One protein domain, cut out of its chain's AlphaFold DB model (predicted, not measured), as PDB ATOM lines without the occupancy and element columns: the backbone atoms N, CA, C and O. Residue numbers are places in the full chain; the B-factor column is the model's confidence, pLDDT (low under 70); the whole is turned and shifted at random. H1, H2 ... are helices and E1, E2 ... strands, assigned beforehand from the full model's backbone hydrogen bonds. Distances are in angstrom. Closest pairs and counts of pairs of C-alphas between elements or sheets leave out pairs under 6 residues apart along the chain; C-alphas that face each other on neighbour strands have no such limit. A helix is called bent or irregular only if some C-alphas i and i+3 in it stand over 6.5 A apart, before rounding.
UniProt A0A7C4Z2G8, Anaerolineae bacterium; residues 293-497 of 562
ATOM      1  N   LEU A 293     162.027 181.953 153.044       95.81
ATOM      2  CA  LEU A 293     163.174 182.868 153.062       95.81
ATOM      3  C   LEU A 293     163.954 182.870 151.741       95.81
ATOM      4  O   LEU A 293     164.523 183.899 151.361       95.81
ATOM      5  N   ALA A 294     163.980 181.737 151.039       93.25
ATOM      6  CA  ALA A 294     164.732 181.588 149.799       93.25
ATOM      7  C   ALA A 294     164.157 182.480 148.687       93.25
ATOM      8  O   ALA A 294     162.944 182.605 148.517       93.25
ATOM      9  N   GLY A 295     165.033 183.131 147.920       90.56
ATOM     10  CA  GLY A 295     164.657 184.030 146.827       90.56
ATOM     11  C   GLY A 295     164.104 185.395 147.263       90.56
ATOM     12  O   GLY A 295     163.821 186.244 146.411       90.56
ATOM     13  N   VAL A 296     163.973 185.665 148.567       90.88
ATOM     14  CA  VAL A 296     163.549 186.982 149.059       90.88
ATOM     15  C   VAL A 296     164.724 187.955 148.991       90.88
ATOM     16  O   VAL A 296     165.586 187.989 149.863       90.88
ATOM     17  N   GLY A 297     164.756 188.765 147.930       88.31
ATOM     18  CA  GLY A 297     165.796 189.775 147.730       88.31
ATOM     19  C   GLY A 297     165.812 190.860 148.813       88.31
ATOM     20  O   GLY A 297     164.767 191.258 149.338       88.31
ATOM     21  N   GLN A 298     167.008 191.368 149.102       85.62
ATOM     22  CA  GLN A 298     167.262 192.368 150.136       85.62
ATOM     23  C   GLN A 298     167.873 193.642 149.544       85.62
ATOM     24  O   GLN A 298     168.566 193.611 148.529       85.62
ATOM     25  N   SER A 299     167.605 194.780 150.182       83.12
ATOM     26  CA  SER A 299     168.222 196.055 149.804       83.12
ATOM     27  C   SER A 299     169.670 196.135 150.309       83.12
ATOM     28  O   SER A 299     170.021 195.512 151.316       83.12
ATOM     29  N   ALA A 300     170.484 196.967 149.650       78.38
ATOM     30  CA  ALA A 300     171.846 197.283 150.085       78.38
ATOM     31  C   ALA A 300     171.901 197.600 151.600       78.38
ATOM     32  O   ALA A 300     170.981 198.245 152.117       78.38
ATOM     33  N   PRO A 301     172.947 197.163 152.326       82.19
ATOM     34  CA  PRO A 301     174.206 196.589 151.832       82.19
ATOM     35  C   PRO A 301     174.155 195.085 151.511       82.19
ATOM     36  O   PRO A 301     175.185 194.513 151.160       82.19
ATOM     37  N   HIS A 302     172.987 194.448 151.630       85.19
ATOM     38  CA  HIS A 302     172.859 193.007 151.447       85.19
ATOM     39  C   HIS A 302     173.126 192.578 150.003       85.19
ATOM     40  O   HIS A 302     172.640 193.207 149.062       85.19
ATOM     41  N   GLN A 303     173.883 191.491 149.843       89.75
ATOM     42  CA  GLN A 303     174.161 190.855 148.544       89.75
ATOM     43  C   GLN A 303     173.511 189.471 148.395       89.75
ATOM     44  O   GLN A 303     173.596 188.863 147.331       89.75
ATOM     45  N   LEU A 304     172.888 188.977 149.464       92.25
ATOM     46  CA  LEU A 304     172.284 187.652 149.559       92.25
ATOM     47  C   LEU A 304     170.769 187.780 149.738       92.25
ATOM     48  O   LEU A 304     170.279 188.786 150.268       92.25
ATOM     49  N   ASP A 305     170.028 186.750 149.330       94.69
ATOM     50  CA  ASP A 305     168.633 186.617 149.748       94.69
ATOM     51  C   ASP A 305     168.537 186.369 151.265       94.69
ATOM     52  O   ASP A 305     169.552 186.229 151.955       94.69
ATOM     53  N   VAL A 306     167.321 186.380 151.812       96.12
ATOM     54  CA  VAL A 306     167.129 186.222 153.262       96.12
ATOM     55  C   VAL A 306     167.633 184.862 153.758       96.12
ATOM     56  O   VAL A 306     168.175 184.798 154.859       96.12
ATOM     57  N   TRP A 307     167.518 183.785 152.977       97.44
ATOM     58  CA  TRP A 307     167.970 182.461 153.406       97.44
ATOM     59  C   TRP A 307     169.495 182.354 153.452       97.44
ATOM     60  O   TRP A 307     170.058 181.971 154.476       97.44
ATOM     61  N   ASP A 308     170.180 182.744 152.378       97.25
ATOM     62  CA  ASP A 308     171.639 182.715 152.316       97.25
ATOM     63  C   ASP A 308     172.272 183.682 153.321       97.25
ATOM     64  O   ASP A 308     173.289 183.353 153.934       97.25
ATOM     65  N   HIS A 309     171.647 184.842 153.548       97.62
ATOM     66  CA  HIS A 309     172.021 185.745 154.632       97.62
ATOM     67  C   HIS A 309     171.852 185.081 156.004       97.62
ATOM     68  O   HIS A 309     172.789 185.095 156.791       97.62
ATOM     69  N   THR A 310     170.717 184.423 156.261       98.38
ATOM     70  CA  THR A 310     170.464 183.702 157.524       98.38
ATOM     71  C   THR A 310     171.525 182.634 157.789       98.38
ATOM     72  O   THR A 310     172.083 182.563 158.885       98.38
ATOM     73  N   LEU A 311     171.861 181.833 156.774       98.25
ATOM     74  CA  LEU A 311     172.915 180.822 156.871       98.25
ATOM     75  C   LEU A 311     174.288 181.446 157.140       98.25
ATOM     76  O   LEU A 311     175.056 180.913 157.945       98.25
ATOM     77  N   LEU A 312     174.597 182.575 156.498       98.06
ATOM     78  CA  LEU A 312     175.833 183.303 156.753       98.06
ATOM     79  C   LEU A 312     175.847 183.891 158.174       98.06
ATOM     80  O   LEU A 312     176.859 183.758 158.850       98.06
ATOM     81  N   THR A 313     174.739 184.436 158.680       98.50
ATOM     82  CA  THR A 313     174.612 184.923 160.066       98.50
ATOM     83  C   THR A 313     174.890 183.810 161.075       98.50
ATOM     84  O   THR A 313     175.658 184.017 162.015       98.50
ATOM     85  N   VAL A 314     174.350 182.604 160.857       98.50
ATOM     86  CA  VAL A 314     174.666 181.424 161.686       98.50
ATOM     87  C   VAL A 314     176.165 181.104 161.635       98.50
ATOM     88  O   VAL A 314     176.780 180.949 162.687       98.50
ATOM     89  N   ALA A 315     176.775 181.073 160.446       97.31
ATOM     90  CA  ALA A 315     178.205 180.787 160.295       97.31
ATOM     91  C   ALA A 315     179.102 181.843 160.976       97.31
ATOM     92  O   ALA A 315     180.071 181.507 161.658       97.31
ATOM     93  N   ARG A 316     178.765 183.132 160.852       96.81
ATOM     94  CA  ARG A 316     179.502 184.234 161.496       96.81
ATOM     95  C   ARG A 316     179.349 184.204 163.012       96.81
ATOM     96  O   ARG A 316     180.317 184.450 163.730       96.81
ATOM     97  N   LEU A 317     178.170 183.826 163.507       97.56
ATOM     98  CA  LEU A 317     177.964 183.582 164.929       97.56
ATOM     99  C   LEU A 317     178.808 182.396 165.424       97.56
ATOM    100  O   LEU A 317     179.395 182.489 166.495       97.56
ATOM    101  N   GLU A 318     178.920 181.305 164.663       95.19
ATOM    102  CA  GLU A 318     179.782 180.163 165.011       95.19
ATOM    103  C   GLU A 318     181.267 180.539 165.084       95.19
ATOM    104  O   GLU A 318     181.981 180.104 165.986       95.19
ATOM    105  N   GLU A 319     181.756 181.357 164.151       93.62
ATOM    106  CA  GLU A 319     183.115 181.908 164.203       93.62
ATOM    107  C   GLU A 319     183.346 182.751 165.459       93.62
ATOM    108  O   GLU A 319     184.351 182.565 166.149       93.62
ATOM    109  N   LEU A 320     182.397 183.631 165.784       94.50
ATOM    110  CA  LEU A 320     182.434 184.456 166.986       94.50
ATOM    111  C   LEU A 320     182.413 183.589 168.256       94.50
ATOM    112  O   LEU A 320     183.233 183.796 169.151       94.50
ATOM    113  N   LEU A 321     181.515 182.603 168.350       94.81
ATOM    114  CA  LEU A 321     181.418 181.705 169.505       94.81
ATOM    115  C   LEU A 321     182.716 180.912 169.701       94.81
ATOM    116  O   LEU A 321     183.243 180.874 170.816       94.81
ATOM    117  N   ARG A 322     183.305 180.387 168.618       92.19
ATOM    118  CA  ARG A 322     184.621 179.731 168.665       92.19
ATOM    119  C   ARG A 322     185.720 180.680 169.134       92.19
ATOM    120  O   ARG A 322     186.561 180.281 169.933       92.19
ATOM    121  N   ALA A 323     185.694 181.946 168.718       91.31
ATOM    122  CA  ALA A 323     186.647 182.955 169.181       91.31
ATOM    123  C   ALA A 323     186.499 183.300 170.681       91.31
ATOM    124  O   ALA A 323     187.474 183.688 171.337       91.31
ATOM    125  N   ILE A 324     185.298 183.130 171.244       92.50
ATOM    126  CA  ILE A 324     185.030 183.216 172.690       92.50
ATOM    127  C   ILE A 324     185.456 181.925 173.427       92.50
ATOM    128  O   ILE A 324     185.662 181.946 174.642       92.50
ATOM    129  N   GLY A 325     185.661 180.826 172.695       90.62
ATOM    130  CA  GLY A 325     186.026 179.508 173.221       90.62
ATOM    131  C   GLY A 325     184.819 178.611 173.494       90.62
ATOM    132  O   GLY A 325     184.821 177.896 174.495       90.62
ATOM    133  N   LEU A 326     183.777 178.701 172.659       90.44
ATOM    134  CA  LEU A 326     182.556 177.904 172.757       90.44
ATOM    135  C   LEU A 326     182.266 177.132 171.454       90.44
ATOM    136  O   LEU A 326     182.281 177.753 170.387       90.44
ATOM    137  N   PRO A 327     181.942 175.825 171.538       85.88
ATOM    138  CA  PRO A 327     181.963 174.994 172.752       85.88
ATOM    139  C   PRO A 327     183.389 174.826 173.313       85.88
ATOM    140  O   PRO A 327     184.374 175.018 172.606       85.88
ATOM    141  N   ALA A 328     183.505 174.497 174.605       71.12
ATOM    142  CA  ALA A 328     184.795 174.436 175.309       71.12
ATOM    143  C   ALA A 328     185.798 173.444 174.684       71.12
ATOM    144  O   ALA A 328     187.010 173.628 174.804       71.12
ATOM    145  N   GLU A 329     185.279 172.417 174.013       67.38
ATOM    146  CA  GLU A 329     186.018 171.343 173.343       67.38
ATOM    147  C   GLU A 329     186.831 171.829 172.132       67.38
ATOM    148  O   GLU A 329     187.851 171.229 171.801       67.38
ATOM    149  N   ASP A 330     186.444 172.948 171.510       62.59
ATOM    150  CA  ASP A 330     187.090 173.446 170.288       62.59
ATOM    151  C   ASP A 330     188.416 174.193 170.538       62.59
ATOM    152  O   ASP A 330     189.100 174.572 169.579       62.59
ATOM    153  N   GLY A 331     188.807 174.357 171.811       52.41
ATOM    154  CA  GLY A 331     190.036 175.026 172.238       52.41
ATOM    155  C   GLY A 331     190.041 176.526 171.914       52.41
ATOM    156  O   GLY A 331     189.494 176.982 170.915       52.41
ATOM    157  N   GLY A 332     190.664 177.343 172.767       57.03
ATOM    158  CA  GLY A 332     190.789 178.788 172.540       57.03
ATOM    159  C   GLY A 332     191.662 179.086 171.320       57.03
ATOM    160  O   GLY A 332     192.873 179.253 171.448       57.03
ATOM    161  N   ARG A 333     191.061 179.122 170.127       64.50
ATOM    162  CA  ARG A 333     191.738 179.545 168.900       64.50
ATOM    163  C   ARG A 333     192.051 181.034 168.972       64.50
ATOM    164  O   ARG A 333     191.360 181.799 169.646       64.50
ATOM    165  N   LEU A 334     193.088 181.444 168.243       75.88
ATOM    166  CA  LEU A 334     193.425 182.854 168.085       75.88
ATOM    167  C   LEU A 334     192.189 183.609 167.578       75.88
ATOM    168  O   LEU A 334     191.576 183.199 166.590       75.88
ATOM    169  N   MET A 335     191.815 184.683 168.272       83.56
ATOM    170  CA  MET A 335     190.676 185.511 167.892       83.56
ATOM    171  C   MET A 335     190.976 186.166 166.537       83.56
ATOM    172  O   MET A 335     191.985 186.866 166.432       83.56
ATOM    173  N   PRO A 336     190.150 185.941 165.497       86.75
ATOM    174  CA  PRO A 336     190.325 186.630 164.223       86.75
ATOM    175  C   PRO A 336     190.335 188.150 164.418       86.75
ATOM    176  O   PRO A 336     189.651 188.654 165.309       86.75
ATOM    177  N   GLU A 337     191.072 188.878 163.573       89.06
ATOM    178  CA  GLU A 337     191.260 190.340 163.679       89.06
ATOM    179  C   GLU A 337     189.932 191.094 163.849       89.06
ATOM    180  O   GLU A 337     189.813 191.990 164.680       89.06
ATOM    181  N   GLU A 338     188.905 190.678 163.113       88.75
ATOM    182  CA  GLU A 338     187.566 191.268 163.155       88.75
ATOM    183  C   GLU A 338     186.879 191.144 164.522       88.75
ATOM    184  O   GLU A 338     186.130 192.029 164.929       88.75
ATOM    185  N   TRP A 339     187.175 190.076 165.260       94.06
ATOM    186  CA  TRP A 339     186.621 189.813 166.584       94.06
ATOM    187  C   TRP A 339     187.532 190.299 167.711       94.06
ATOM    188  O   TRP A 339     187.096 190.295 168.855       94.06
ATOM    189  N   ALA A 340     188.761 190.744 167.417       93.62
ATOM    190  CA  ALA A 340     189.819 191.004 168.403       93.62
ATOM    191  C   ALA A 340     189.410 191.963 169.536       93.62
ATOM    192  O   ALA A 340     189.867 191.822 170.669       93.62
ATOM    193  N   PHE A 341     188.510 192.911 169.266       95.44
ATOM    194  CA  PHE A 341     187.991 193.834 170.280       95.44
ATOM    195  C   PHE A 341     187.167 193.142 171.386       95.44
ATOM    196  O   PHE A 341     186.931 193.742 172.433       95.44
ATOM    197  N   LEU A 342     186.730 191.895 171.174       95.88
ATOM    198  CA  LEU A 342     186.017 191.083 172.162       95.88
ATOM    199  C   LEU A 342     186.952 190.453 173.204       95.88
ATOM    200  O   LEU A 342     186.471 190.015 174.250       95.88
ATOM    201  N   GLU A 343     188.265 190.417 172.951       93.88
ATOM    202  CA  GLU A 343     189.257 189.749 173.804       93.88
ATOM    203  C   GLU A 343     189.170 190.167 175.285       93.88
ATOM    204  O   GLU A 343     189.069 189.279 176.135       93.88
ATOM    205  N   PRO A 344     189.084 191.469 175.641       95.69
ATOM    206  CA  PRO A 344     188.981 191.885 177.044       95.69
ATOM    207  C   PRO A 344     187.716 191.372 177.747       95.69
ATOM    208  O   PRO A 344     187.680 191.248 178.971       95.69
ATOM    209  N   TYR A 345     186.668 191.070 176.979       95.75
ATOM    210  CA  TYR A 345     185.360 190.656 177.481       95.75
ATOM    211  C   TYR A 345     185.155 189.138 177.409       95.75
ATOM    212  O   TYR A 345     184.175 188.632 177.966       95.75
ATOM    213  N   ARG A 346     186.074 188.397 176.770       93.56
ATOM    214  CA  ARG A 346     185.969 186.949 176.531       93.56
ATOM    215  C   ARG A 346     185.584 186.161 177.793       93.56
ATOM    216  O   ARG A 346     184.620 185.402 177.706       93.56
ATOM    217  N   PRO A 347     186.227 186.326 178.970       91.81
ATOM    218  CA  PRO A 347     185.872 185.533 180.150       91.81
ATOM    219  C   PRO A 347     184.442 185.787 180.650       91.81
ATOM    220  O   PRO A 347     183.763 184.860 181.089       91.81
ATOM    221  N   ALA A 348     183.976 187.038 180.581       93.25
ATOM    222  CA  ALA A 348     182.627 187.409 181.002       93.25
ATOM    223  C   ALA A 348     181.571 186.885 180.018       93.25
ATOM    224  O   ALA A 348     180.564 186.322 180.448       93.25
ATOM    225  N   LEU A 349     181.833 187.018 178.713       95.94
ATOM    226  CA  LEU A 349     180.980 186.483 177.651       95.94
ATOM    227  C   LEU A 349     180.857 184.965 177.753       95.94
ATOM    228  O   LEU A 349     179.744 184.448 177.780       95.94
ATOM    229  N   ARG A 350     181.986 184.262 177.886       94.69
ATOM    230  CA  ARG A 350     182.019 182.806 178.024       94.69
ATOM    231  C   ARG A 350     181.188 182.342 179.218       94.69
ATOM    232  O   ARG A 350     180.244 181.582 179.034       94.69
ATOM    233  N   ARG A 351     181.451 182.893 180.408       93.69
ATOM    234  CA  ARG A 351     180.696 182.561 181.628       93.69
ATOM    235  C   ARG A 351     179.198 182.803 181.461       93.69
ATOM    236  O   ARG A 351     178.395 182.020 181.949       93.69
ATOM    237  N   HIS A 352     178.808 183.898 180.810       95.12
ATOM    238  CA  HIS A 352     177.399 184.200 180.574       95.12
ATOM    239  C   HIS A 352     176.748 183.211 179.596       95.12
ATOM    240  O   HIS A 352     175.609 182.797 179.808       95.12
ATOM    241  N   LEU A 353     177.454 182.845 178.531       96.38
ATOM    242  CA  LEU A 353     176.957 181.979 177.466       96.38
ATOM    243  C   LEU A 353     176.913 180.492 177.852       96.38
ATOM    244  O   LEU A 353     176.086 179.761 177.310       96.38
ATOM    245  N   GLU A 354     177.762 180.052 178.785       94.81
ATOM    246  CA  GLU A 354     177.765 178.691 179.353       94.81
ATOM    247  C   GLU A 354     176.629 178.459 180.360       94.81
ATOM    248  O   GLU A 354     176.316 177.315 180.670       94.81
ATOM    249  N   GLN A 355     175.986 179.515 180.868       94.88
ATOM    250  CA  GLN A 355     174.853 179.352 181.778       94.88
ATOM    251  C   GLN A 355     173.670 178.683 181.074       94.88
ATOM    252  O   GLN A 355     173.287 179.052 179.962       94.88
ATOM    253  N   GLU A 356     173.063 177.733 181.775       94.12
ATOM    254  CA  GLU A 356     171.948 176.930 181.291       94.12
ATOM    255  C   GLU A 356     170.607 177.673 181.371       94.12
ATOM    256  O   GLU A 356     170.229 178.246 182.401       94.12
ATOM    257  N   LEU A 357     169.860 177.648 180.263       93.69
ATOM    258  CA  LEU A 357     168.456 178.073 180.221       93.69
ATOM    259  C   LEU A 357     167.519 176.921 180.598       93.69
ATOM    260  O   LEU A 357     166.498 177.147 181.254       93.69
ATOM    261  N   ALA A 358     167.903 175.708 180.210       91.38
ATOM    262  CA  ALA A 358     167.319 174.431 180.585       91.38
ATOM    263  C   ALA A 358     168.458 173.414 180.787       91.38
ATOM    264  O   ALA A 358     169.597 173.701 180.428       91.38
ATOM    265  N   GLU A 359     168.151 172.260 181.372       83.12
ATOM    266  CA  GLU A 359     169.130 171.208 181.675       83.12
ATOM    267  C   GLU A 359     169.964 170.830 180.442       83.12
ATOM    268  O   GLU A 359     169.396 170.473 179.411       83.12
ATOM    269  N   GLU A 360     171.294 170.954 180.547       85.25
ATOM    270  CA  GLU A 360     172.258 170.703 179.460       85.25
ATOM    271  C   GLU A 360     172.050 171.591 178.214       85.25
ATOM    272  O   GLU A 360     172.509 171.278 177.114       85.25
ATOM    273  N   ARG A 361     171.367 172.735 178.376       91.69
ATOM    274  CA  ARG A 361     171.058 173.695 177.305       91.69
ATOM    275  C   ARG A 361     171.592 175.091 177.621       91.69
ATOM    276  O   ARG A 361     170.845 175.962 178.096       91.69
ATOM    277  N   PRO A 362     172.892 175.331 177.377       95.50
ATOM    278  CA  PRO A 362     173.520 176.632 177.571       95.50
ATOM    279  C   PRO A 362     172.997 177.700 176.599       95.50
ATOM    280  O   PRO A 362     172.585 177.416 175.469       95.50
ATOM    281  N   ARG A 363     173.067 178.971 177.018       97.50
ATOM    282  CA  ARG A 363     172.598 180.128 176.230       97.50
ATOM    283  C   ARG A 363     173.192 180.204 174.825       97.50
ATOM    284  O   ARG A 363     172.489 180.632 173.914       97.50
ATOM    285  N   TRP A 364     174.449 179.800 174.618       97.19
ATOM    286  CA  TRP A 364     175.057 179.864 173.282       97.19
ATOM    287  C   TRP A 364     174.320 179.010 172.242       97.19
ATOM    288  O   TRP A 364     174.240 179.415 171.085       97.19
ATOM    289  N   GLN A 365     173.723 177.878 172.631       97.25
ATOM    290  CA  GLN A 365     172.924 177.052 171.717       97.25
ATOM    291  C   GLN A 365     171.608 177.748 171.360       97.25
ATOM    292  O   GLN A 365     171.224 177.805 170.192       97.25
ATOM    293  N   ALA A 366     170.939 178.343 172.352       98.19
ATOM    294  CA  ALA A 366     169.746 179.156 172.122       98.19
ATOM    295  C   ALA A 366     170.055 180.391 171.255       98.19
ATOM    296  O   ALA A 366     169.241 180.794 170.431       98.19
ATOM    297  N   LEU A 367     171.255 180.964 171.364       98.62
ATOM    298  CA  LEU A 367     171.681 182.068 170.505       98.62
ATOM    299  C   LEU A 367     171.796 181.650 169.030       98.62
ATOM    300  O   LEU A 367     171.443 182.433 168.151       98.62
ATOM    301  N   LYS A 368     172.201 180.406 168.741       98.62
ATOM    302  CA  LYS A 368     172.174 179.874 167.368       98.62
ATOM    303  C   LYS A 368     170.747 179.694 166.850       98.62
ATOM    304  O   LYS A 368     170.495 179.977 165.681       98.62
ATOM    305  N   TRP A 369     169.802 179.311 167.714       98.75
ATOM    306  CA  TRP A 369     168.371 179.317 167.371       98.75
ATOM    307  C   TRP A 369     167.879 180.725 167.038       98.75
ATOM    308  O   TRP A 369     167.191 180.910 166.036       98.75
ATOM    309  N   ALA A 370     168.285 181.729 167.816       98.81
ATOM    310  CA  ALA A 370     167.976 183.120 167.505       98.81
ATOM    311  C   ALA A 370     168.573 183.558 166.159       98.81
ATOM    312  O   ALA A 370     167.880 184.214 165.395       98.81
ATOM    313  N   ALA A 371     169.801 183.150 165.823       98.81
ATOM    314  CA  ALA A 371     170.399 183.435 164.517       98.81
ATOM    315  C   ALA A 371     169.637 182.789 163.351       98.81
ATOM    316  O   ALA A 371     169.403 183.449 162.344       98.81
ATOM    317  N   LEU A 372     169.183 181.539 163.492       98.75
ATOM    318  CA  LEU A 372     168.365 180.878 162.469       98.75
ATOM    319  C   LEU A 372     167.014 181.586 162.249       98.75
ATOM    320  O   LEU A 372     166.495 181.586 161.137       98.75
ATOM    321  N   LEU A 373     166.441 182.181 163.299       98.75
ATOM    322  CA  LEU A 373     165.086 182.740 163.280       98.75
ATOM    323  C   LEU A 373     165.027 184.278 163.220       98.75
ATOM    324  O   LEU A 373     163.929 184.817 163.104       98.75
ATOM    325  N   HIS A 374     166.158 184.992 163.292       98.50
ATOM    326  CA  HIS A 374     166.181 186.457 163.472       98.50
ATOM    327  C   HIS A 374     165.374 187.224 162.414       98.50
ATOM    328  O   HIS A 374     164.721 188.218 162.730       98.50
ATOM    329  N   ASP A 375     165.353 186.694 161.192       97.50
ATOM    330  CA  ASP A 375     164.716 187.288 160.023       97.50
ATOM    331  C   ASP A 375     163.543 186.482 159.458       97.50
ATOM    332  O   ASP A 375     163.072 186.747 158.346       97.50
ATOM    333  N   ILE A 376     163.011 185.533 160.236       98.00
ATOM    334  CA  ILE A 376     161.972 184.594 159.788       98.00
ATOM    335  C   ILE A 376     160.724 185.288 159.207       98.00
ATOM    336  O   ILE A 376     160.053 184.755 158.328       98.00
ATOM    337  N   ALA A 377     160.431 186.513 159.654       97.12
ATOM    338  CA  ALA A 377     159.267 187.283 159.223       97.12
ATOM    339  C   ALA A 377     159.523 188.242 158.045       97.12
ATOM    340  O   ALA A 377     158.574 188.893 157.588       97.12
ATOM    341  N   LYS A 378     160.754 188.360 157.516       94.31
ATOM    342  CA  LYS A 378     161.040 189.223 156.350       94.31
ATOM    343  C   LYS A 378     160.118 188.933 155.148       94.31
ATOM    344  O   LYS A 378     159.600 189.904 154.591       94.31
ATOM    345  N   PRO A 379     159.809 187.674 154.773       92.88
ATOM    346  CA  PRO A 379     158.894 187.397 153.661       92.88
ATOM    347  C   PRO A 379     157.505 188.023 153.866       92.88
ATOM    348  O   PRO A 379     157.004 188.732 152.992       92.88
ATOM    349  N   ALA A 380     156.917 187.857 155.056       89.06
ATOM    350  CA  ALA A 380     155.603 188.410 155.401       89.06
ATOM    351  C   ALA A 380     155.615 189.947 155.570       89.06
ATOM    352  O   ALA A 380     154.620 190.637 155.314       89.06
ATOM    353  N   ALA A 381     156.751 190.508 155.993       87.94
ATOM    354  CA  ALA A 381     156.945 191.939 156.214       87.94
ATOM    355  C   ALA A 381     157.377 192.716 154.957       87.94
ATOM    356  O   ALA A 381     157.491 193.944 155.011       87.94
ATOM    357  N   ARG A 382     157.609 192.033 153.830       88.56
ATOM    358  CA  ARG A 382     158.114 192.640 152.596       88.56
ATOM    359  C   ARG A 382     157.155 193.697 152.052       88.56
ATOM    360  O   ARG A 382     155.969 193.443 151.833       88.56
ATOM    361  N   ARG A 383     157.681 194.892 151.797       85.19
ATOM    362  CA  ARG A 383     157.027 195.999 151.091       85.19
ATOM    363  C   ARG A 383     158.018 196.608 150.105       85.19
ATOM    364  O   ARG A 383     159.213 196.644 150.382       85.19
ATOM    365  N   VAL A 384     157.530 197.075 148.964       80.94
ATOM    366  CA  VAL A 384     158.331 197.819 147.986       80.94
ATOM    367  C   VAL A 384     157.868 199.267 148.051       80.94
ATOM    368  O   VAL A 384     156.666 199.516 147.993       80.94
ATOM    369  N   ASP A 385     158.796 200.196 148.271       80.06
ATOM    370  CA  ASP A 385     158.472 201.623 148.271       80.06
ATOM    371  C   ASP A 385     158.350 202.190 146.845       80.06
ATOM    372  O   ASP A 385     158.635 201.510 145.859       80.06
ATOM    373  N   GLU A 386     157.913 203.446 146.734       78.50
ATOM    374  CA  GLU A 386     157.676 204.139 145.455       78.50
ATOM    375  C   GLU A 386     158.926 204.224 144.557       78.50
ATOM    376  O   GLU A 386     158.809 204.396 143.348       78.50
ATOM    377  N   VAL A 387     160.123 204.066 145.134       76.81
ATOM    378  CA  VAL A 387     161.423 204.133 144.442       76.81
ATOM    379  C   VAL A 387     161.982 202.723 144.172       76.81
ATOM    380  O   VAL A 387     163.132 202.560 143.769       76.81
ATOM    381  N   GLY A 388     161.181 201.676 144.401       74.38
ATOM    382  CA  GLY A 388     161.545 200.285 144.134       74.38
ATOM    383  C   GLY A 388     162.426 199.631 145.203       74.38
ATOM    384  O   GLY A 388     162.890 198.509 144.994       74.38
ATOM    385  N   ARG A 389     162.668 200.276 146.355       76.88
ATOM    386  CA  ARG A 389     163.472 199.682 147.436       76.88
ATOM    387  C   ARG A 389     162.627 198.735 148.273       76.88
ATOM    388  O   ARG A 389     161.508 199.053 148.681       76.88
ATOM    389  N   VAL A 390     163.201 197.580 148.593       81.00
ATOM    390  CA  VAL A 390     162.570 196.591 149.468       81.00
ATOM    391  C   VAL A 390     162.764 197.010 150.925       81.00
ATOM    392  O   VAL A 390     163.890 197.246 151.367       81.00
ATOM    393  N   ARG A 391     161.663 197.088 151.675       82.69
ATOM    394  CA  ARG A 391     161.627 197.363 153.116       82.69
ATOM    395  C   ARG A 391     160.900 196.238 153.844       82.69
ATOM    396  O   ARG A 391     159.909 195.707 153.348       82.69
ATOM    397  N   PHE A 392     161.358 195.933 155.052       87.06
ATOM    398  CA  PHE A 392     160.770 194.924 155.929       87.06
ATOM    399  C   PHE A 392     160.316 195.599 157.222       87.06
ATOM    400  O   PHE A 392     161.029 195.607 158.225       87.06
ATOM    401  N   LEU A 393     159.168 196.271 157.175       84.31
ATOM    402  CA  LEU A 393     158.674 197.022 158.328       84.31
ATOM    403  C   LEU A 393     158.224 196.049 159.417       84.31
ATOM    404  O   LEU A 393     157.455 195.129 159.136       84.31
ATOM    405  N   ASP A 394     158.677 196.285 160.651       88.69
ATOM    406  CA  ASP A 394     158.225 195.552 161.841       88.69
ATOM    407  C   ASP A 394     158.548 194.038 161.818       88.69
ATOM    408  O   ASP A 394     157.959 193.249 162.555       88.69
ATOM    409  N   HIS A 395     159.503 193.617 160.973       94.62
ATOM    410  CA  HIS A 395     159.878 192.205 160.853       94.62
ATOM    411  C   HIS A 395     160.498 191.650 162.135       94.62
ATOM    412  O   HIS A 395     160.270 190.492 162.428       94.62
ATOM    413  N   ALA A 396     161.228 192.448 162.920       95.19
ATOM    414  CA  ALA A 396     161.829 191.960 164.161       95.19
ATOM    415  C   ALA A 396     160.757 191.551 165.188       95.19
ATOM    416  O   ALA A 396     160.827 190.468 165.763       95.19
ATOM    417  N   ARG A 397     159.709 192.371 165.366       96.62
ATOM    418  CA  ARG A 397     158.592 192.060 166.272       96.62
ATOM    419  C   ARG A 397     157.792 190.853 165.781       96.62
ATOM    420  O   ARG A 397     157.604 189.906 166.534       96.62
ATOM    421  N   LYS A 398     157.382 190.859 164.508       96.75
ATOM    422  CA  LYS A 398     156.673 189.722 163.891       96.75
ATOM    423  C   LYS A 398     157.523 188.451 163.879       96.75
ATOM    424  O   LYS A 398     157.000 187.356 164.018       96.75
ATOM    425  N   GLY A 399     158.835 188.599 163.722       98.06
ATOM    426  CA  GLY A 399     159.801 187.511 163.762       98.06
ATOM    427  C   GLY A 399     159.863 186.875 165.139       98.06
ATOM    428  O   GLY A 399     159.894 185.656 165.229       98.06
ATOM    429  N   ALA A 400     159.801 187.673 166.208       98.38
ATOM    430  CA  ALA A 400     159.730 187.151 167.568       98.38
ATOM    431  C   ALA A 400     158.415 186.403 167.834       98.38
ATOM    432  O   ALA A 400     158.448 185.337 168.437       98.38
ATOM    433  N   GLU A 401     157.285 186.908 167.328       98.50
ATOM    434  CA  GLU A 401     155.982 186.222 167.399       98.50
ATOM    435  C   GLU A 401     156.026 184.869 166.667       98.50
ATOM    436  O   GLU A 401     155.689 183.836 167.242       98.50
ATOM    437  N   MET A 402     156.542 184.842 165.433       98.50
ATOM    438  CA  MET A 402     156.723 183.599 164.673       98.50
ATOM    439  C   MET A 402     157.719 182.640 165.341       98.50
ATOM    440  O   MET A 402     157.496 181.432 165.367       98.50
ATOM    441  N   ALA A 403     158.819 183.153 165.902       98.75
ATOM    442  CA  ALA A 403     159.794 182.342 166.627       98.75
ATOM    443  C   ALA A 403     159.167 181.697 167.872       98.75
ATOM    444  O   ALA A 403     159.417 180.520 168.136       98.75
ATOM    445  N   GLU A 404     158.318 182.426 168.603       98.81
ATOM    446  CA  GLU A 404     157.561 181.877 169.728       98.81
ATOM    447  C   GLU A 404     156.655 180.724 169.280       98.81
ATOM    448  O   GLU A 404     156.689 179.652 169.888       98.81
ATOM    449  N   GLU A 405     155.887 180.906 168.203       98.69
ATOM    450  CA  GLU A 405     155.006 179.870 167.650       98.69
ATOM    451  C   GLU A 405     155.785 178.610 167.243       98.69
ATOM    452  O   GLU A 405     155.430 177.497 167.651       98.69
ATOM    453  N   ILE A 406     156.892 178.780 166.510       98.69
ATOM    454  CA  ILE A 406     157.777 177.686 166.086       98.69
ATOM    455  C   ILE A 406     158.335 176.945 167.305       98.69
ATOM    456  O   ILE A 406     158.256 175.718 167.385       98.69
ATOM    457  N   MET A 407     158.881 177.667 168.282       98.69
ATOM    458  CA  MET A 407     159.522 177.043 169.438       98.69
ATOM    459  C   MET A 407     158.515 176.384 170.392       98.69
ATOM    460  O   MET A 407     158.820 175.334 170.962       98.69
ATOM    461  N   ARG A 408     157.298 176.929 170.532       98.62
ATOM    462  CA  ARG A 408     156.197 176.270 171.259       98.62
ATOM    463  C   ARG A 408     155.754 174.985 170.563       98.62
ATOM    464  O   ARG A 408     155.526 173.973 171.236       98.62
ATOM    465  N   ARG A 409     155.662 175.007 169.228       98.06
ATOM    466  CA  ARG A 409     155.360 173.823 168.410       98.06
ATOM    467  C   ARG A 409     156.430 172.747 168.587       98.06
ATOM    468  O   ARG A 409     156.070 171.597 168.794       98.06
ATOM    469  N   LEU A 410     157.703 173.134 168.630       98.06
ATOM    470  CA  LEU A 410     158.858 172.264 168.897       98.06
ATOM    471  C   LEU A 410     159.110 171.968 170.388       98.06
ATOM    472  O   LEU A 410     160.124 171.366 170.729       98.06
ATOM    473  N   ARG A 411     158.201 172.367 171.290       97.81
ATOM    474  CA  ARG A 411     158.210 171.973 172.715       97.81
ATOM    475  C   ARG A 411     159.455 172.424 173.490       97.81
ATOM    476  O   ARG A 411     159.884 171.770 174.437       97.81
ATOM    477  N   PHE A 412     160.022 173.571 173.119       98.12
ATOM    478  CA  PHE A 412     161.070 174.223 173.908       98.12
ATOM    479  C   PHE A 412     160.553 174.708 175.268       98.12
ATOM    480  O   PHE A 412     159.364 174.994 175.439       98.12
ATOM    481  N   SER A 413     161.460 174.852 176.238       97.25
ATOM    482  CA  SER A 413     161.110 175.424 177.538       97.25
ATOM    483  C   SER A 413     160.761 176.912 177.422       97.25
ATOM    484  O   SER A 413     161.275 177.631 176.561       97.25
ATOM    485  N   GLN A 414     159.939 177.424 178.344       97.69
ATOM    486  CA  GLN A 414     159.579 178.846 178.350       97.69
ATOM    487  C   GLN A 414     160.805 179.764 178.504       97.69
ATOM    488  O   GLN A 414     160.808 180.862 177.957       97.69
ATOM    489  N   ARG A 415     161.857 179.326 179.211       97.81
ATOM    490  CA  ARG A 415     163.097 180.105 179.368       97.81
ATOM    491  C   ARG A 415     163.865 180.220 178.051       97.81
ATOM    492  O   ARG A 415     164.315 181.314 177.723       97.81
ATOM    493  N   GLU A 416     163.977 179.127 177.293       98.25
ATOM    494  CA  GLU A 416     164.574 179.143 175.950       98.25
ATOM    495  C   GLU A 416     163.759 180.023 174.996       98.25
ATOM    496  O   GLU A 416     164.331 180.889 174.340       98.25
ATOM    497  N   ILE A 417     162.430 179.854 174.977       98.62
ATOM    498  CA  ILE A 417     161.516 180.651 174.144       98.62
ATOM    499  C   ILE A 417     161.692 182.141 174.438       98.62
ATOM    500  O   ILE A 417     161.962 182.916 173.523       98.62
ATOM    501  N   SER A 418     161.601 182.551 175.708       98.50
ATOM    502  CA  SER A 418     161.720 183.961 176.090       98.50
ATOM    503  C   SER A 418     163.083 184.555 175.711       98.50
ATOM    504  O   SER A 418     163.137 185.690 175.240       98.50
ATOM    505  N   TYR A 419     164.175 183.799 175.877       98.75
ATOM    506  CA  TYR A 419     165.515 184.248 175.488       98.75
ATOM    507  C   TYR A 419     165.634 184.440 173.970       98.75
ATOM    508  O   TYR A 419     166.067 185.499 173.517       98.75
ATOM    509  N   VAL A 420     165.218 183.444 173.181       98.81
ATOM    510  CA  VAL A 420     165.283 183.513 171.714       98.81
ATOM    511  C   VAL A 420     164.394 184.633 171.184       98.81
ATOM    512  O   VAL A 420     164.859 185.431 170.375       98.81
ATOM    513  N   CYS A 421     163.164 184.764 171.683       98.81
ATOM    514  CA  CYS A 421     162.247 185.822 171.261       98.81
ATOM    515  C   CYS A 421     162.801 187.216 171.573       98.81
ATOM    516  O   CYS A 421     162.710 188.104 170.729       98.81
ATOM    517  N   ALA A 422     163.432 187.413 172.736       98.75
ATOM    518  CA  ALA A 422     164.091 188.675 173.064       98.75
ATOM    519  C   ALA A 422     165.266 188.973 172.115       98.75
ATOM    520  O   ALA A 422     165.408 190.105 171.649       98.75
ATOM    521  N   CYS A 423     166.076 187.962 171.782       98.81
ATOM    522  CA  CYS A 423     167.149 188.100 170.799       98.81
ATOM    523  C   CYS A 423     166.610 188.476 169.410       98.81
ATOM    524  O   CYS A 423     167.086 189.442 168.818       98.81
ATOM    525  N   VAL A 424     165.586 187.774 168.919       98.75
ATOM    526  CA  VAL A 424     164.960 188.027 167.611       98.75
ATOM    527  C   VAL A 424     164.283 189.401 167.571       98.75
ATOM    528  O   VAL A 424     164.523 190.173 166.645       98.75
ATOM    529  N   ALA A 425     163.508 189.776 168.592       98.44
ATOM    530  CA  ALA A 425     162.805 191.063 168.640       98.44
ATOM    531  C   ALA A 425     163.752 192.271 168.611       98.44
ATOM    532  O   ALA A 425     163.382 193.353 168.146       98.44
ATOM    533  N   HIS A 426     164.972 192.101 169.126       98.56
ATOM    534  CA  HIS A 426     165.908 193.194 169.361       98.56
ATOM    535  C   HIS A 426     167.241 193.055 168.621       98.56
ATOM    536  O   HIS A 426     168.141 193.849 168.890       98.56
ATOM    537  N   HIS A 427     167.374 192.136 167.660       98.00
ATOM    538  CA  HIS A 427     168.628 191.918 166.923       98.00
ATOM    539  C   HIS A 427     169.136 193.182 166.198       98.00
ATOM    540  O   HIS A 427     170.340 193.417 166.119       98.00
ATOM    541  N   LEU A 428     168.229 194.072 165.769       96.50
ATOM    542  CA  LEU A 428     168.580 195.368 165.170       96.50
ATOM    543  C   LEU A 428     168.899 196.467 166.189       96.50
ATOM    544  O   LEU A 428     169.318 197.554 165.798       96.50
ATOM    545  N   ARG A 429     168.664 196.259 167.489       97.62
ATOM    546  CA  ARG A 429     168.751 197.331 168.493       97.62
ATOM    547  C   ARG A 429     170.150 197.967 168.557       97.62
ATOM    548  O   ARG A 429     170.195 199.197 168.569       97.62
ATOM    549  N   PRO A 430     171.272 197.218 168.530       98.06
ATOM    550  CA  PRO A 430     172.602 197.828 168.446       98.06
ATOM    551  C   PRO A 430     172.823 198.630 167.152       98.06
ATOM    552  O   PRO A 430     173.376 199.726 167.206       98.06
ATOM    553  N   LEU A 431     172.323 198.147 166.008       94.88
ATOM    554  CA  LEU A 431     172.358 198.880 164.735       94.88
ATOM    555  C   LEU A 431     171.523 200.170 164.771       94.88
ATOM    556  O   LEU A 431     171.904 201.174 164.180       94.88
ATOM    557  N   LEU A 432     170.375 200.170 165.446       95.31
ATOM    558  CA  LEU A 432     169.568 201.380 165.614       95.31
ATOM    559  C   LEU A 432     170.276 202.386 166.528       95.31
ATOM    560  O   LEU A 432     170.342 203.564 166.194       95.31
ATOM    561  N   LEU A 433     170.874 201.914 167.624       96.69
ATOM    562  CA  LEU A 433     171.672 202.747 168.525       96.69
ATOM    563  C   LEU A 433     172.909 203.344 167.841       96.69
ATOM    564  O   LEU A 433     173.314 204.445 168.197       96.69
ATOM    565  N   SER A 434     173.498 202.669 166.848       95.62
ATOM    566  CA  SER A 434     174.663 203.195 166.121       95.62
ATOM    567  C   SER A 434     174.334 204.352 165.175       95.62
ATOM    568  O   SER A 434     175.243 205.045 164.717       95.62
ATOM    569  N   ARG A 435     173.043 204.587 164.908       93.12
ATOM    570  CA  ARG A 435     172.545 205.735 164.136       93.12
ATOM    571  C   ARG A 435     172.263 206.958 165.003       93.12
ATOM    572  O   ARG A 435     172.084 208.047 164.460       93.12
ATOM    573  N   GLU A 436     172.206 206.787 166.319       92.94
ATOM    574  CA  GLU A 436     172.051 207.898 167.250       92.94
ATOM    575  C   GLU A 436     173.348 208.707 167.342       92.94
ATOM    576  O   GLU A 436     174.451 208.189 167.159       92.94
ATOM    577  N   ARG A 437     173.226 210.001 167.661       87.44
ATOM    578  CA  ARG A 437     174.392 210.895 167.770       87.44
ATOM    579  C   ARG A 437     175.354 210.464 168.881       87.44
ATOM    580  O   ARG A 437     176.560 210.649 168.743       87.44
ATOM    581  N   GLU A 438     174.819 209.940 169.983       90.56
ATOM    582  CA  GLU A 438     175.592 209.558 171.163       90.56
ATOM    583  C   GLU A 438     174.934 208.394 171.917       90.56
ATOM    584  O   GLU A 438     173.734 208.409 172.201       90.56
ATOM    585  N   LEU A 439     175.743 207.407 172.311       94.56
ATOM    586  CA  LEU A 439     175.313 206.307 173.172       94.56
ATOM    587  C   LEU A 439     175.513 206.667 174.652       94.56
ATOM    588  O   LEU A 439     176.547 206.372 175.252       94.56
ATOM    589  N   THR A 440     174.497 207.274 175.260       94.25
ATOM    590  CA  THR A 440     174.562 207.694 176.672       94.25
ATOM    591  C   THR A 440     174.598 206.503 177.648       94.25
ATOM    592  O   THR A 440     174.012 205.455 177.357       94.25
ATOM    593  N   PRO A 441     175.174 206.648 178.858       93.00
ATOM    594  CA  PRO A 441     175.132 205.584 179.866       93.00
ATOM    595  C   PRO A 441     173.704 205.198 180.289       93.00
ATOM    596  O   PRO A 441     173.434 204.028 180.550       93.00
ATOM    597  N   ARG A 442     172.752 206.147 180.270       93.69
ATOM    598  CA  ARG A 442     171.320 205.852 180.481       93.69
ATOM    599  C   ARG A 442     170.781 204.905 179.406       93.69
ATOM    600  O   ARG A 442     170.040 203.981 179.724       93.69
ATOM    601  N   ALA A 443     171.155 205.109 178.141       95.88
ATOM    602  CA  ALA A 443     170.757 204.219 177.052       95.88
ATOM    603  C   ALA A 443     171.369 202.816 177.207       95.88
ATOM    604  O   ALA A 443     170.665 201.829 177.002       95.88
ATOM    605  N   GLN A 444     172.633 202.725 177.635       97.00
ATOM    606  CA  GLN A 444     173.309 201.451 177.920       97.00
ATOM    607  C   GLN A 444     172.628 200.704 179.081       97.00
ATOM    608  O   GLN A 444     172.329 199.517 178.969       97.00
ATOM    609  N   TYR A 445     172.286 201.410 180.161       96.62
ATOM    610  CA  TYR A 445     171.530 200.846 181.279       96.62
ATOM    611  C   TYR A 445     170.156 200.326 180.844       96.62
ATOM    612  O   TYR A 445     169.820 199.171 181.110       96.62
ATOM    613  N   ARG A 446     169.382 201.148 180.121       96.56
ATOM    614  CA  ARG A 446     168.063 200.762 179.594       96.56
ATOM    615  C   ARG A 446     168.162 199.551 178.671       96.56
ATOM    616  O   ARG A 446     167.335 198.656 178.775       96.56
ATOM    617  N   PHE A 447     169.192 199.484 177.825       98.12
ATOM    618  CA  PHE A 447     169.441 198.332 176.960       98.12
ATOM    619  C   PHE A 447     169.503 197.025 177.761       98.12
ATOM    620  O   PHE A 447     168.739 196.104 177.480       98.12
ATOM    621  N   PHE A 448     170.345 196.955 178.796       97.81
ATOM    622  CA  PHE A 448     170.473 195.739 179.604       97.81
ATOM    623  C   PHE A 448     169.301 195.503 180.554       97.81
ATOM    624  O   PHE A 448     169.006 194.354 180.871       97.81
ATOM    625  N   ARG A 449     168.613 196.553 181.007       95.69
ATOM    626  CA  ARG A 449     167.408 196.406 181.831       95.69
ATOM    627  C   ARG A 449     166.285 195.761 181.040       95.69
ATOM    628  O   ARG A 449     165.673 194.817 181.521       95.69
ATOM    629  N   ASP A 450     166.026 196.286 179.848       96.31
ATOM    630  CA  ASP A 450     164.915 195.835 179.019       96.31
ATOM    631  C   ASP A 450     165.155 194.407 178.502       96.31
ATOM    632  O   ASP A 450     164.208 193.641 178.361       96.31
ATOM    633  N   LEU A 451     166.414 194.046 178.220       97.19
ATOM    634  CA  LEU A 451     166.769 192.745 177.643       97.19
ATOM    635  C   LEU A 451     167.122 191.677 178.683       97.19
ATOM    636  O   LEU A 451     167.099 190.488 178.360       97.19
ATOM    637  N   GLY A 452     167.483 192.077 179.905       95.44
ATOM    638  CA  GLY A 452     167.944 191.166 180.950       95.44
ATOM    639  C   GLY A 452     169.032 190.216 180.439       95.44
ATOM    640  O   GLY A 452     170.031 190.641 179.853       95.44
ATOM    641  N   ASP A 453     168.795 188.916 180.611       93.38
ATOM    642  CA  ASP A 453     169.699 187.842 180.190       93.38
ATOM    643  C   ASP A 453     169.988 187.826 178.681       93.38
ATOM    644  O   ASP A 453     171.045 187.353 178.274       93.38
ATOM    645  N   ALA A 454     169.091 188.346 177.837       98.06
ATOM    646  CA  ALA A 454     169.286 188.377 176.387       98.06
ATOM    647  C   ALA A 454     170.230 189.499 175.927       98.06
ATOM    648  O   ALA A 454     170.669 189.483 174.780       98.06
ATOM    649  N   GLY A 455     170.579 190.461 176.793       98.12
ATOM    650  CA  GLY A 455     171.331 191.661 176.406       98.12
ATOM    651  C   GLY A 455     172.664 191.361 175.715       98.12
ATOM    652  O   GLY A 455     172.944 191.905 174.648       98.12
ATOM    653  N   LEU A 456     173.461 190.448 176.279       98.44
ATOM    654  CA  LEU A 456     174.717 190.025 175.652       98.44
ATOM    655  C   LEU A 456     174.474 189.193 174.386       98.44
ATOM    656  O   LEU A 456     175.185 189.380 173.405       98.44
ATOM    657  N   GLY A 457     173.446 188.339 174.368       98.56
ATOM    658  CA  GLY A 457     173.049 187.590 173.170       98.56
ATOM    659  C   GLY A 457     172.710 188.511 171.995       98.56
ATOM    660  O   GLY A 457     173.243 188.332 170.906       98.56
ATOM    661  N   VAL A 458     171.915 189.558 172.234       98.88
ATOM    662  CA  VAL A 458     171.563 190.582 171.235       98.88
ATOM    663  C   VAL A 458     172.802 191.295 170.695       98.88
ATOM    664  O   VAL A 458     172.895 191.505 169.489       98.88
ATOM    665  N   CYS A 459     173.769 191.641 171.553       98.75
ATOM    666  CA  CYS A 459     175.031 192.233 171.106       98.75
ATOM    667  C   CYS A 459     175.762 191.328 170.104       98.75
ATOM    668  O   CYS A 459     176.166 191.792 169.041       98.75
ATOM    669  N   LEU A 460     175.916 190.040 170.427       98.69
ATOM    670  CA  LEU A 460     176.652 189.098 169.580       98.69
ATOM    671  C   LEU A 460     175.882 188.738 168.303       98.69
ATOM    672  O   LEU A 460     176.483 188.669 167.235       98.69
ATOM    673  N   LEU A 461     174.559 188.566 168.394       98.81
ATOM    674  CA  LEU A 461     173.704 188.329 167.232       98.81
ATOM    675  C   LEU A 461     173.753 189.513 166.262       98.81
ATOM    676  O   LEU A 461     173.925 189.302 165.070       98.81
ATOM    677  N   SER A 462     173.677 190.750 166.765       98.44
ATOM    678  CA  SER A 462     173.741 191.955 165.928       98.44
ATOM    679  C   SER A 462     175.089 192.100 165.214       98.44
ATOM    680  O   SER A 462     175.136 192.511 164.054       98.44
ATOM    681  N   LEU A 463     176.191 191.722 165.872       98.38
ATOM    682  CA  LEU A 463     177.501 191.658 165.226       98.38
ATOM    683  C   LEU A 463     177.539 190.593 164.124       98.38
ATOM    684  O   LEU A 463     177.983 190.888 163.019       98.38
ATOM    685  N   ALA A 464     177.078 189.371 164.410       98.00
ATOM    686  CA  ALA A 464     177.070 188.277 163.440       98.00
ATOM    687  C   ALA A 464     176.208 188.605 162.209       98.00
ATOM    688  O   ALA A 464     176.652 188.391 161.084       98.00
ATOM    689  N   ASP A 465     175.029 189.184 162.431       98.00
ATOM    690  CA  ASP A 465     174.101 189.668 161.403       98.00
ATOM    691  C   ASP A 465     174.748 190.756 160.526       98.00
ATOM    692  O   ASP A 465     174.850 190.629 159.303       98.00
ATOM    693  N   THR A 466     175.340 191.775 161.157       96.56
ATOM    694  CA  THR A 466     176.059 192.844 160.444       96.56
ATOM    695  C   THR A 466     177.226 192.289 159.622       96.56
ATOM    696  O   THR A 466     177.436 192.693 158.476       96.56
ATOM    697  N   ALA A 467     177.973 191.334 160.180       96.25
ATOM    698  CA  ALA A 467     179.076 190.667 159.498       96.25
ATOM    699  C   ALA A 467     178.618 189.762 158.342       96.25
ATOM    700  O   ALA A 467     179.426 189.429 157.479       96.25
ATOM    701  N   ALA A 468     177.341 189.377 158.312       96.44
ATOM    702  CA  ALA A 468     176.727 188.529 157.300       96.44
ATOM    703  C   ALA A 468     175.983 189.312 156.205       96.44
ATOM    704  O   ALA A 468     175.289 188.714 155.377       96.44
ATOM    705  N   CYS A 469     176.128 190.642 156.140       92.62
ATOM    706  CA  CYS A 469     175.481 191.434 155.091       92.62
ATOM    707  C   CYS A 469     175.968 191.046 153.678       92.62
ATOM    708  O   CYS A 469     175.249 191.187 152.689       92.62
ATOM    709  N   ARG A 470     177.198 190.538 153.557       92.19
ATOM    710  CA  ARG A 470     177.764 190.021 152.308       92.19
ATOM    711  C   ARG A 470     178.774 188.911 152.599       92.19
ATOM    712  O   ARG A 470     179.313 188.882 153.701       92.19
ATOM    713  N   PRO A 471     179.102 188.056 151.619       91.69
ATOM    714  CA  PRO A 471     180.249 187.166 151.739       91.69
ATOM    715  C   PRO A 471     181.550 187.951 151.978       91.69
ATOM    716  O   PRO A 471     181.815 188.958 151.318       91.69
ATOM    717  N   GLY A 472     182.383 187.466 152.900       89.56
ATOM    718  CA  GLY A 472     183.641 188.114 153.276       89.56
ATOM    719  C   GLY A 472     183.461 189.265 154.272       89.56
ATOM    720  O   GLY A 472     182.469 189.334 154.989       89.56
ATOM    721  N   ARG A 473     184.449 190.168 154.349       88.06
ATOM    722  CA  ARG A 473     184.450 191.262 155.335       88.06
ATOM    723  C   ARG A 473     183.347 192.283 155.009       88.06
ATOM    724  O   ARG A 473     183.310 192.745 153.861       88.06
ATOM    725  N   PRO A 474     182.489 192.689 155.960       90.44
ATOM    726  CA  PRO A 474     181.503 193.750 155.739       90.44
ATOM    727  C   PRO A 474     182.179 195.101 155.416       90.44
ATOM    728  O   PRO A 474     183.340 195.310 155.783       90.44
ATOM    729  N   PRO A 475     181.497 196.029 154.717       92.12
ATOM    730  CA  PRO A 475     182.002 197.390 154.530       92.12
ATOM    731  C   PRO A 475     182.224 198.099 155.873       92.12
ATOM    732  O   PRO A 475     181.415 197.952 156.795       92.12
ATOM    733  N   ALA A 476     183.299 198.881 155.986       93.38
ATOM    734  CA  ALA A 476     183.691 199.538 157.236       93.38
ATOM    735  C   ALA A 476     182.604 200.503 157.742       93.38
ATOM    736  O   ALA A 476     182.285 200.527 158.927       93.38
ATOM    737  N   GLU A 477     181.952 201.214 156.823       93.44
ATOM    738  CA  GLU A 477     180.859 202.144 157.096       93.44
ATOM    739  C   GLU A 477     179.602 201.475 157.680       93.44
ATOM    740  O   GLU A 477     178.796 202.141 158.331       93.44
ATOM    741  N   VAL A 478     179.437 200.164 157.472       91.94
ATOM    742  CA  VAL A 478     178.354 199.359 158.059       91.94
ATOM    743  C   VAL A 478     178.814 198.726 159.374       91.94
ATOM    744  O   VAL A 478     178.081 198.740 160.360       91.94
ATOM    745  N   TRP A 479     180.038 198.198 159.397       95.19
ATOM    746  CA  TRP A 479     180.597 197.436 160.509       95.19
ATOM    747  C   TRP A 479     181.007 198.295 161.712       95.19
ATOM    748  O   TRP A 479     180.584 198.034 162.839       95.19
ATOM    749  N   GLU A 480     181.812 199.338 161.495       96.06
ATOM    750  CA  GLU A 480     182.437 200.115 162.572       96.06
ATOM    751  C   GLU A 480     181.434 200.785 163.526       96.06
ATOM    752  O   GLU A 480     181.675 200.763 164.739       96.06
ATOM    753  N   PRO A 481     180.301 201.363 163.062       96.62
ATOM    754  CA  PRO A 481     179.316 201.942 163.970       96.62
ATOM    755  C   PRO A 481     178.705 200.899 164.914       96.62
ATOM    756  O   PRO A 481     178.556 201.166 166.109       96.62
ATOM    757  N   VAL A 482     178.377 199.708 164.399       97.25
ATOM    758  CA  VAL A 482     177.815 198.611 165.203       97.25
ATOM    759  C   VAL A 482     178.864 198.078 166.174       97.25
ATOM    760  O   VAL A 482     178.575 197.963 167.365       97.25
ATOM    761  N   GLN A 483     180.094 197.846 165.701       97.62
ATOM    762  CA  GLN A 483     181.214 197.421 166.544       97.62
ATOM    763  C   GLN A 483     181.412 198.381 167.725       97.62
ATOM    764  O   GLN A 483     181.500 197.939 168.868       97.62
ATOM    765  N   ARG A 484     181.423 199.696 167.471       97.75
ATOM    766  CA  ARG A 484     181.607 200.728 168.503       97.75
ATOM    767  C   ARG A 484     180.503 200.695 169.559       97.75
ATOM    768  O   ARG A 484     180.798 200.762 170.751       97.75
ATOM    769  N   VAL A 485     179.241 200.591 169.137       98.44
ATOM    770  CA  VAL A 485     178.102 200.509 170.065       98.44
ATOM    771  C   VAL A 485     178.171 199.237 170.897       98.44
ATOM    772  O   VAL A 485     178.024 199.302 172.116       98.44
ATOM    773  N   VAL A 486     178.426 198.091 170.267       98.50
ATOM    774  CA  VAL A 486     178.519 196.819 170.985       98.50
ATOM    775  C   VAL A 486     179.694 196.830 171.959       98.50
ATOM    776  O   VAL A 486     179.512 196.445 173.108       98.50
ATOM    777  N   GLN A 487     180.860 197.342 171.566       98.19
ATOM    778  CA  GLN A 487     182.010 197.473 172.460       98.19
ATOM    779  C   GLN A 487     181.685 198.330 173.693       98.19
ATOM    780  O   GLN A 487     181.984 197.918 174.811       98.19
ATOM    781  N   ALA A 488     181.009 199.470 173.520       97.94
ATOM    782  CA  ALA A 488     180.585 200.310 174.641       97.94
ATOM    783  C   ALA A 488     179.566 199.605 175.560       97.94
ATOM    784  O   ALA A 488     179.650 199.716 176.784       97.94
ATOM    785  N   LEU A 489     178.628 198.835 174.994       98.38
ATOM    786  CA  LEU A 489     177.689 198.017 175.772       98.38
ATOM    787  C   LEU A 489     178.415 196.919 176.566       98.38
ATOM    788  O   LEU A 489     178.099 196.696 177.736       98.38
ATOM    789  N   LEU A 490     179.401 196.254 175.962       98.12
ATOM    790  CA  LEU A 490     180.223 195.250 176.639       98.12
ATOM    791  C   LEU A 490     181.055 195.871 177.761       98.12
ATOM    792  O   LEU A 490     181.081 195.329 178.861       98.12
ATOM    793  N   GLU A 491     181.661 197.035 177.530       96.69
ATOM    794  CA  GLU A 491     182.404 197.766 178.557       96.69
ATOM    795  C   GLU A 491     181.514 198.129 179.753       96.69
ATOM    796  O   GLU A 491     181.879 197.881 180.906       96.69
ATOM    797  N   PHE A 492     180.312 198.651 179.489       95.62
ATOM    798  CA  PHE A 492     179.327 198.930 180.528       95.62
ATOM    799  C   PHE A 492     178.973 197.680 181.327       95.62
ATOM    800  O   PHE A 492     178.994 197.714 182.562       95.62
ATOM    801  N   PHE A 493     178.671 196.574 180.646       95.69
ATOM    802  CA  PHE A 493     178.316 195.322 181.304       95.69
ATOM    803  C   PHE A 493     179.481 194.765 182.124       95.69
ATOM    804  O   PHE A 493     179.284 194.379 183.270       95.69
ATOM    805  N   SER A 494     180.702 194.773 181.594       93.75
ATOM    806  CA  SER A 494     181.887 194.296 182.309       93.75
ATOM    807  C   SER A 494     182.214 195.132 183.542       93.75
ATOM    808  O   SER A 494     182.645 194.573 184.547       93.75
ATOM    809  N   ARG A 495     181.971 196.448 183.502       91.44
ATOM    810  CA  ARG A 495     182.169 197.337 184.655       91.44
ATOM    811  C   ARG A 495     181.086 197.181 185.724       91.44
ATOM    812  O   ARG A 495     181.382 197.324 186.904       91.44
ATOM    813  N   THR A 496     179.836 196.949 185.323       91.25
ATOM    814  CA  THR A 496     178.671 197.059 186.227       91.25
ATOM    815  C   THR A 496     177.982 195.735 186.551       91.25
ATOM    816  O   THR A 496     177.198 195.684 187.491       91.25
ATOM    817  N   GLY A 497     178.221 194.676 185.775       89.88
ATOM    818  CA  GLY A 497     177.399 193.461 185.769       89.88
ATOM    819  C   GLY A 497     175.985 193.680 185.210       89.88
ATOM    820  O   GLY A 497     175.085 192.883 185.478       89.88
TER     821      GLY A 497
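What this domain is: This is residues 293 to 497 of the 562 residues of a protein of Anaerolineae bacterium (UniProt A0A7C4Z2G8). Crossed helices make a rounded body round H9, which runs through the middle with H1, H3, H6, H7 and H10 packed on it; H5 packs on H6, and the two form a helical hairpin. The bent helix H2 makes a corner at one end of the body, and the small strand hairpin E2-E3 lies at the opposite end. The printed part has 205 residues, mostly helix by class, with ten named helices and three named strands in the order H1 H2 E1 H3 H4 E2 E3 H5 H6 H7 H8 H9 H10; the sheet E2-E3 is antiparallel. It is compact, with a radius of gyration of the C-alphas of 16.3 A and spans of 48 by 40 by 34 A.

How they stand to each other: E2, residues 382 to 384, and E3, residues 390 to 392, form an antiparallel hairpin; N 383 and O 391 are within hydrogen-bond range at 2.8 A. H4, residues 378 to 381, touches residues 395 to 399 alone of H5, residues 395 to 409, closest at the C-alphas of Ala 381 and His 395, 5.5 A. H5 and H6, residues 414 to 426, form a helical hairpin at a shallow tilt of 18 degrees, closest at C-alphas 400 and 421, 4.7 A. The hub, H9, residues 454 to 467, touches H6 at a steep tilt of 47 degrees, closest at C-alphas 423 and 458, 5.1 A. H9 touches H1, residues 306 to 324, at C-alphas 313 and 465, 5.0 A, and H3, residues 363 to 373, at C-alphas 367 and 457, 6.3 A. H9 and H10, residues 476 to 496, form a helical hairpin, closest at C-alphas 459 and 486, 5.8 A. H7, residues 429 to 433, touches H10 at C-alphas 431 and 482, 5.5 A; H8, residues 441 to 451, only just touches H10, with 3 pairs of C-alphas within 8 A, closest 444 and 489, 6.0 A. H2, residues 337 to 354, was assigned as one helix by its hydrogen bonds but is bent, C-alphas 344 and 347 being 7.7 A apart; its arms H2a, residues 337 to 344, and H2b, residues 347 to 354, are about perpendicular at 83 degrees. H2a is irregular, C-alphas 338 and 341 being 7.6 A apart, and H10 only just, C-alphas 478 and 481 being 6.52 A apart. E1, residues 356 to 358, pairs with no named strand. Every O i to N i+4 pair is within hydrogen-bond range in H1, H2b, H3, H5, H6, H7, H8 and H9, against 15 of 17 in H10 and 0 of 4 in H2a, which has 3 of 5 O i to N i+3 pairs; H4 is too short for an i+4 pair.

Where its parts are: H1 begins at C-alpha 306 (167.129, 186.222, 153.262) and is 26.6 A long. H10, 29.5 A, ends at C-alpha 496 (178.671, 197.059, 186.227). H5 is 20.4 A, H9 19.7 A and H6 18.1 A.

The domain as a whole: The C-alphas of Glu 329 and Glu 386, the two farthest apart, are 51.5 A apart. The printed part has no cut; the link H1 to H2, 12 residues, is long. Residues 329 to 333 are under 70 in pLDDT.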